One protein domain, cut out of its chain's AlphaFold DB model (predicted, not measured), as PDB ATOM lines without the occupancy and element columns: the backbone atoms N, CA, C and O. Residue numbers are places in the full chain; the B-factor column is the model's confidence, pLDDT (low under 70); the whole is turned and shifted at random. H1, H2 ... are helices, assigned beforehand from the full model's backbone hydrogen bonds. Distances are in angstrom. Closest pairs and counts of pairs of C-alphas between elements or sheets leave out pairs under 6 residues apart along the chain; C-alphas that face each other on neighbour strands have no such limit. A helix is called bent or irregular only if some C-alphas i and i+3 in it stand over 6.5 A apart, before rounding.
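This is residues 141 to 192 of the 337 residues of an uncharacterized protein of Candidatus Lokiarchaeota archaeon (UniProt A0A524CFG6). Three helices are strung out in an open, extended chain with no common core: H1 folds back beside the first part of H2 without clearly touching it, and past the far end of H2 the chain turns off at an angle into H3. Residues 169 to 192, of which 169 to 173 belong to H2 and 177 to 190 belong to H3, stick out free as one long arm. The printed part has 52 residues with three named helices, in the order H1, H2, H3, and no named strand; its class is all helix. The whole is extended, with a radius of gyration of the C-alphas of 16.0 A, and the C-alphas span 47 by 18 by 11 A along their three main axes.

Begin at C-alpha 141, at (48.896, 30.114, -12.607), where H1 starts; this helix takes in residues 141 to 152, Ala 141 to Ser 152, and measures 16.9 A from first to last C-alpha. Its last C-alpha, that of Ser 152, is at (34.412, 28.654, -4.105). Next come five residues of link, 153 to 157, and then H2, residues 158 to 173, Glu 158 to Leu 173. Find C-alpha 158 at (29.265, 40.063, -7.787) and C-alpha 173 at (40.928, 36.689, -26.797); between them you will see x rise and z fall over 22.6 A. With 16 residues H2 is the longest helix. After residues 174 to 176 look for H3, residues 177 to 190, Pro 177 to Leu 190, which is 20.1 A long from first to last C-alpha. It ends at C-alpha 190, at (57.710, 17.091, -31.054), and residues 191 and 192 follow it. No helix is bent and no helix is irregular.

Look first at H1 and H2, which are close but not clearly touching, with 1 pair of C-alphas within 8 A. That closest pair is Glu 151 and Gln 161, whose C-alphas are 7.9 A apart. The centres of the two helices are 13.3 A apart. They run opposite ways at a shallow tilt of 35.0 degrees, only just short of steep. Now look past C-alpha 173 to H3: H2 and H3 are apart, with no C-alpha of the one within 8 A of the other, although they follow each other in the chain. H1 and H3 are apart too. H3 touches no helix. Along the backbones of H1 and H2, each O of residue i is within hydrogen-bond range of the N of residue i+4; in H3, 9 of 10 such pairs are within range.

The two C-alphas farthest apart are those of Ser 157, just before H2, and Gln 192, the last printed residue, at 48.4 A. From the first printed C-alpha, that of Ala 141, to the last, that of Gln 192, the distance is 29.4 A. The outline is a rod. The printed part runs from residue 141 to residue 192 and has no cut. The link from H1 to H2, with 5 residues, is tight, and the link from H2 to H3, with 3 residues, is tight as well; there is no long link. Look in the B-factor column for the model's own confidence: the mean pLDDT of the printed part is 77.0. H1 and H2 each have a mean pLDDT of 81, and H3 has 70. You will find 11 residues under 70, namely residues 173 to 177, residue 180 and residues 188 to 192.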
ATOM      1  N   ALA A 141      49.647  31.338 -12.872       72.19
ATOM      2  CA  ALA A 141      48.896  30.114 -12.607       72.19
ATOM      3  C   ALA A 141      48.486  30.022 -11.130       72.19
ATOM      4  O   ALA A 141      47.341  29.675 -10.832       72.19
ATOM      5  N   GLU A 142      49.379  30.416 -10.219       78.44
ATOM      6  CA  GLU A 142      49.110  30.438  -8.775       78.44
ATOM      7  C   GLU A 142      48.057  31.490  -8.410       78.44
ATOM      8  O   GLU A 142      47.128  31.215  -7.646       78.44
ATOM      9  N   LEU A 143      48.133  32.673  -9.031       78.44
ATOM     10  CA  LEU A 143      47.099  33.702  -8.912       78.44
ATOM     11  C   LEU A 143      45.727  33.167  -9.342       78.44
ATOM     12  O   LEU A 143      44.724  33.412  -8.670       78.44
ATOM     13  N   PHE A 144      45.662  32.397 -10.430       76.12
ATOM     14  CA  PHE A 144      44.397  31.859 -10.928       76.12
ATOM     15  C   PHE A 144      43.797  30.785 -10.008       76.12
ATOM     16  O   PHE A 144      42.577  30.734  -9.820       76.12
ATOM     17  N   GLU A 145      44.642  29.944  -9.414       81.75
ATOM     18  CA  GLU A 145      44.221  28.927  -8.451       81.75
ATOM     19  C   GLU A 145      43.697  29.575  -7.161       81.75
ATOM     20  O   GLU A 145      42.581  29.267  -6.731       81.75
ATOM     21  N   ALA A 146      44.401  30.586  -6.638       83.00
ATOM     22  CA  ALA A 146      43.963  31.362  -5.478       83.00
ATOM     23  C   ALA A 146      42.603  32.058  -5.705       83.00
ATOM     24  O   ALA A 146      41.746  32.082  -4.816       83.00
ATOM     25  N   PHE A 147      42.350  32.587  -6.908       78.81
ATOM     26  CA  PHE A 147      41.053  33.190  -7.243       78.81
ATOM     27  C   PHE A 147      39.917  32.162  -7.334       78.81
ATOM     28  O   PHE A 147      38.805  32.440  -6.875       78.81
ATOM     29  N   SER A 148      40.185  30.972  -7.877       82.19
ATOM     30  CA  SER A 148      39.216  29.868  -7.929       82.19
ATOM     31  C   SER A 148      38.815  29.406  -6.520       82.19
ATOM     32  O   SER A 148      37.638  29.155  -6.239       82.19
ATOM     33  N   GLU A 149      39.775  29.370  -5.595       88.62
ATOM     34  CA  GLU A 149      39.517  29.074  -4.186       88.62
ATOM     35  C   GLU A 149      38.647  30.149  -3.520       88.62
ATOM     36  O   GLU A 149      37.664  29.812  -2.854       88.62
ATOM     37  N   LEU A 150      38.931  31.435  -3.749       85.19
ATOM     38  CA  LEU A 150      38.133  32.543  -3.210       85.19
ATOM     39  C   LEU A 150      36.701  32.578  -3.773       85.19
ATOM     40  O   LEU A 150      35.760  32.897  -3.037       85.19
ATOM     41  N   GLU A 151      36.509  32.223  -5.050       82.31
ATOM     42  CA  GLU A 151      35.180  32.096  -5.666       82.31
ATOM     43  C   GLU A 151      34.390  30.954  -5.011       82.31
ATOM     44  O   GLU A 151      33.226  31.135  -4.647       82.31
ATOM     45  N   SER A 152      35.038  29.808  -4.768       86.88
ATOM     46  CA  SER A 152      34.412  28.654  -4.105       86.88
ATOM     47  C   SER A 152      33.983  28.947  -2.661       86.88
ATOM     48  O   SER A 152      32.993  28.393  -2.177       86.88
ATOM     49  N   GLN A 153      34.693  29.857  -1.990       91.38
ATOM     50  CA  GLN A 153      34.384  30.310  -0.634       91.38
ATOM     51  C   GLN A 153      33.299  31.398  -0.594       91.38
ATOM     52  O   GLN A 153      32.836  31.752   0.491       91.38
ATOM     53  N   GLY A 154      32.863  31.922  -1.748       88.31
ATOM     54  CA  GLY A 154      31.821  32.949  -1.829       88.31
ATOM     55  C   GLY A 154      32.229  34.301  -1.231       88.31
ATOM     56  O   GLY A 154      31.363  35.069  -0.819       88.31
ATOM     57  N   LEU A 155      33.534  34.582  -1.150       87.62
ATOM     58  CA  LEU A 155      34.080  35.802  -0.535       87.62
ATOM     59  C   LEU A 155      34.154  36.998  -1.497       87.62
ATOM     60  O   LEU A 155      34.394  38.123  -1.062       87.62
ATOM     61  N   LEU A 156      33.945  36.771  -2.795       85.69
ATOM     62  CA  LEU A 156      33.977  37.812  -3.820       85.69
ATOM     63  C   LEU A 156      32.596  38.428  -4.042       85.69
ATOM     64  O   LEU A 156      31.596  37.721  -4.163       85.69
ATOM     65  N   SER A 157      32.567  39.754  -4.162       90.44
ATOM     66  CA  SER A 157      31.369  40.485  -4.588       90.44
ATOM     67  C   SER A 157      31.017  40.181  -6.051       90.44
ATOM     68  O   SER A 157      31.896  39.874  -6.859       90.44
ATOM     69  N   GLU A 158      29.736  40.299  -6.412       89.56
ATOM     70  CA  GLU A 158      29.265  40.063  -7.787       89.56
ATOM     71  C   GLU A 158      29.999  40.953  -8.810       89.56
ATOM     72  O   GLU A 158      30.370  40.487  -9.885       89.56
ATOM     73  N   GLU A 159      30.315  42.199  -8.441       89.75
ATOM     74  CA  GLU A 159      31.067  43.133  -9.290       89.75
ATOM     75  C   GLU A 159      32.504  42.654  -9.565       89.75
ATOM     76  O   GLU A 159      32.989  42.758 -10.695       89.75
ATOM     77  N   GLN A 160      33.179  42.068  -8.568       86.19
ATOM     78  CA  GLN A 160      34.525  41.504  -8.731       86.19
ATOM     79  C   GLN A 160      34.511  40.228  -9.579       86.19
ATOM     80  O   GLN A 160      35.397  40.032 -10.411       86.19
ATOM     81  N   GLN A 161      33.486  39.385  -9.426       85.00
ATOM     82  CA  GLN A 161      33.327  38.191 -10.261       85.00
ATOM     83  C   GLN A 161      33.094  38.555 -11.730       85.00
ATOM     84  O   GLN A 161      33.634  37.908 -12.628       85.00
ATOM     85  N   GLU A 162      32.298  39.591 -12.005       87.31
ATOM     86  CA  GLU A 162      32.080  40.064 -13.372       87.31
ATOM     87  C   GLU A 162      33.331  40.702 -13.984       87.31
ATOM     88  O   GLU A 162      33.604  40.476 -15.167       87.31
ATOM     89  N   ALA A 163      34.104  41.461 -13.201       86.00
ATOM     90  CA  ALA A 163      35.381  42.017 -13.643       86.00
ATOM     91  C   ALA A 163      36.369  40.903 -14.025       86.00
ATOM     92  O   ALA A 163      36.905  40.917 -15.133       86.00
ATOM     93  N   PHE A 164      36.502  39.876 -13.182       82.50
ATOM     94  CA  PHE A 164      37.389  38.741 -13.436       82.50
ATOM     95  C   PHE A 164      36.941  37.898 -14.637       82.50
ATOM     96  O   PHE A 164      37.757  37.473 -15.451       82.50
ATOM     97  N   LYS A 165      35.629  37.692 -14.819       85.00
ATOM     98  CA  LYS A 165      35.095  37.011 -16.012       85.00
ATOM     99  C   LYS A 165      35.419  37.777 -17.293       85.00
ATOM    100  O   LYS A 165      35.770  37.149 -18.290       85.00
ATOM    101  N   LYS A 166      35.328  39.110 -17.276       82.06
ATOM    102  CA  LYS A 166      35.695  39.955 -18.426       82.06
ATOM    103  C   LYS A 166      37.195  39.914 -18.701       82.06
ATOM    104  O   LYS A 166      37.576  39.771 -19.856       82.06
ATOM    105  N   GLU A 167      38.027  39.963 -17.665       81.25
ATOM    106  CA  GLU A 167      39.484  39.849 -17.789       81.25
ATOM    107  C   GLU A 167      39.905  38.474 -18.327       81.25
ATOM    108  O   GLU A 167      40.666  38.392 -19.286       81.25
ATOM    109  N   LYS A 168      39.308  37.389 -17.818       80.62
ATOM    110  CA  LYS A 168      39.514  36.023 -18.326       80.62
ATOM    111  C   LYS A 168      39.138  35.898 -19.804       80.62
ATOM    112  O   LYS A 168      39.858  35.263 -20.567       80.62
ATOM    113  N   ILE A 169      38.017  36.493 -20.214       77.69
ATOM    114  CA  ILE A 169      37.578  36.495 -21.616       77.69
ATOM    115  C   ILE A 169      38.537  37.317 -22.484       77.69
ATOM    116  O   ILE A 169      38.926  36.841 -23.547       77.69
ATOM    117  N   ASN A 170      38.957  38.500 -22.032       76.12
ATOM    118  CA  ASN A 170      39.921  39.327 -22.758       76.12
ATOM    119  C   ASN A 170      41.266  38.617 -22.915       76.12
ATOM    120  O   ASN A 170      41.803  38.621 -24.009       76.12
ATOM    121  N   ARG A 171      41.752  37.907 -21.893       71.38
ATOM    122  CA  ARG A 171      43.010  37.147 -21.954       71.38
ATOM    123  C   ARG A 171      42.936  35.942 -22.894       71.38
ATOM    124  O   ARG A 171      43.887  35.646 -23.609       71.38
ATOM    125  N   ILE A 172      41.786  35.262 -22.937       71.75
ATOM    126  CA  ILE A 172      41.528  34.191 -23.916       71.75
ATOM    127  C   ILE A 172      41.465  34.760 -25.343       71.75
ATOM    128  O   ILE A 172      41.855  34.078 -26.285       71.75
ATOM    129  N   LEU A 173      40.983  35.994 -25.507       68.50
ATOM    130  CA  LEU A 173      40.928  36.689 -26.797       68.50
ATOM    131  C   LEU A 173      42.267  37.345 -27.193       68.50
ATOM    132  O   LEU A 173      42.523  37.490 -28.383       68.50
ATOM    133  N   GLU A 174      43.122  37.698 -26.227       65.12
ATOM    134  CA  GLU A 174      44.498  38.197 -26.405       65.12
ATOM    135  C   GLU A 174      45.517  37.084 -26.675       65.12
ATOM    136  O   GLU A 174      46.678  37.369 -26.980       65.12
ATOM    137  N   LEU A 175      45.101  35.813 -26.629       59.47
ATOM    138  CA  LEU A 175      45.827  34.742 -27.305       59.47
ATOM    139  C   LEU A 175      45.733  34.999 -28.810       59.47
ATOM    140  O   LEU A 175      44.873  34.460 -29.507       59.47
ATOM    141  N   GLU A 176      46.612  35.875 -29.291       66.19
ATOM    142  CA  GLU A 176      46.787  36.172 -30.701       66.19
ATOM    143  C   GLU A 176      46.899  34.842 -31.456       66.19
ATOM    144  O   GLU A 176      47.740  34.005 -31.099       66.19
ATOM    145  N   PRO A 177      46.061  34.611 -32.481       64.56
ATOM    146  CA  PRO A 177      46.041  33.340 -33.202       64.56
ATOM    147  C   PRO A 177      47.425  32.983 -33.765       64.56
ATOM    148  O   PRO A 177      47.771  31.808 -33.824       64.56
ATOM    149  N   GLU A 178      48.249  33.990 -34.066       70.31
ATOM    150  CA  GLU A 178      49.631  33.847 -34.534       70.31
ATOM    151  C   GLU A 178      50.536  33.145 -33.503       70.31
ATOM    152  O   GLU A 178      51.240  32.195 -33.842       70.31
ATOM    153  N   LYS A 179      50.447  33.503 -32.214       73.12
ATOM    154  CA  LYS A 179      51.222  32.846 -31.139       73.12
ATOM    155  C   LYS A 179      50.748  31.420 -30.867       73.12
ATOM    156  O   LYS A 179      51.522  30.567 -30.425       73.12
ATOM    157  N   LEU A 180      49.465  31.149 -31.110       69.69
ATOM    158  CA  LEU A 180      48.904  29.808 -30.986       69.69
ATOM    159  C   LEU A 180      49.392  28.906 -32.128       69.69
ATOM    160  O   LEU A 180      49.747  27.754 -31.884       69.69
ATOM    161  N   GLU A 181      49.455  29.434 -33.353       73.88
ATOM    162  CA  GLU A 181      50.017  28.735 -34.511       73.88
ATOM    163  C   GLU A 181      51.501  28.414 -34.313       73.88
ATOM    164  O   GLU A 181      51.904  27.283 -34.578       73.88
ATOM    165  N   GLU A 182      52.294  29.334 -33.755       76.31
ATOM    166  CA  GLU A 182      53.698  29.072 -33.409       76.31
ATOM    167  C   GLU A 182      53.847  27.952 -32.369       76.31
ATOM    168  O   GLU A 182      54.647  27.033 -32.561       76.31
ATOM    169  N   LYS A 183      53.037  27.952 -31.299       76.56
ATOM    170  CA  LYS A 183      53.048  26.865 -30.299       76.56
ATOM    171  C   LYS A 183      52.596  25.527 -30.886       76.56
ATOM    172  O   LYS A 183      53.172  24.493 -30.548       76.56
ATOM    173  N   ILE A 184      51.597  25.524 -31.769       74.62
ATOM    174  CA  ILE A 184      51.144  24.313 -32.467       74.62
ATOM    175  C   ILE A 184      52.245  23.797 -33.394       74.62
ATOM    176  O   ILE A 184      52.500  22.595 -33.409       74.62
ATOM    177  N   GLN A 185      52.940  24.676 -34.118       74.56
ATOM    178  CA  GLN A 185      54.072  24.291 -34.959       74.56
ATOM    179  C   GLN A 185      55.214  23.703 -34.117       74.56
ATOM    180  O   GLN A 185      55.671  22.598 -34.412       74.56
ATOM    181  N   GLN A 186      55.591  24.353 -33.011       73.56
ATOM    182  CA  GLN A 186      56.611  23.857 -32.079       73.56
ATOM    183  C   GLN A 186      56.246  22.493 -31.467       73.56
ATOM    184  O   GLN A 186      57.091  21.605 -31.383       73.56
ATOM    185  N   GLN A 187      54.984  22.280 -31.080       70.31
ATOM    186  CA  GLN A 187      54.538  20.992 -30.539       70.31
ATOM    187  C   GLN A 187      54.355  19.916 -31.613       70.31
ATOM    188  O   GLN A 187      54.572  18.738 -31.342       70.31
ATOM    189  N   SER A 188      54.001  20.291 -32.841       65.62
ATOM    190  CA  SER A 188      53.914  19.348 -33.958       65.62
ATOM    191  C   SER A 188      55.286  18.793 -34.356       65.62
ATOM    192  O   SER A 188      55.376  17.614 -34.688       65.62
ATOM    193  N   ALA A 189      56.356  19.582 -34.199       61.19
ATOM    194  CA  ALA A 189      57.735  19.115 -34.356       61.19
ATOM    195  C   ALA A 189      58.126  18.064 -33.295       61.19
ATOM    196  O   ALA A 189      58.916  17.166 -33.568       61.19
ATOM    197  N   LEU A 190      57.521  18.106 -32.101       59.16
ATOM    198  CA  LEU A 190      57.710  17.091 -31.054       59.16
ATOM    199  C   LEU A 190      56.872  15.819 -31.282       59.16
ATOM    200  O   LEU A 190      57.146  14.785 -30.674       59.16
ATOM    201  N   LEU A 191      55.861  15.876 -32.156       54.16
ATOM    202  CA  LEU A 191      54.982  14.758 -32.519       54.16
ATOM    203  C   LEU A 191      55.389  14.090 -33.842       54.16
ATOM    204  O   LEU A 191      54.544  13.505 -34.526       54.16
ATOM    205  N   GLN A 192      56.672  14.153 -34.212       57.00
ATOM    206  CA  GLN A 192      57.182  13.379 -35.341       57.00
ATOM    207  C   GLN A 192      56.862  11.889 -35.149       57.00
ATOM    208  O   GLN A 192      56.956  11.327 -34.052       57.00
TER     209      GLN A 192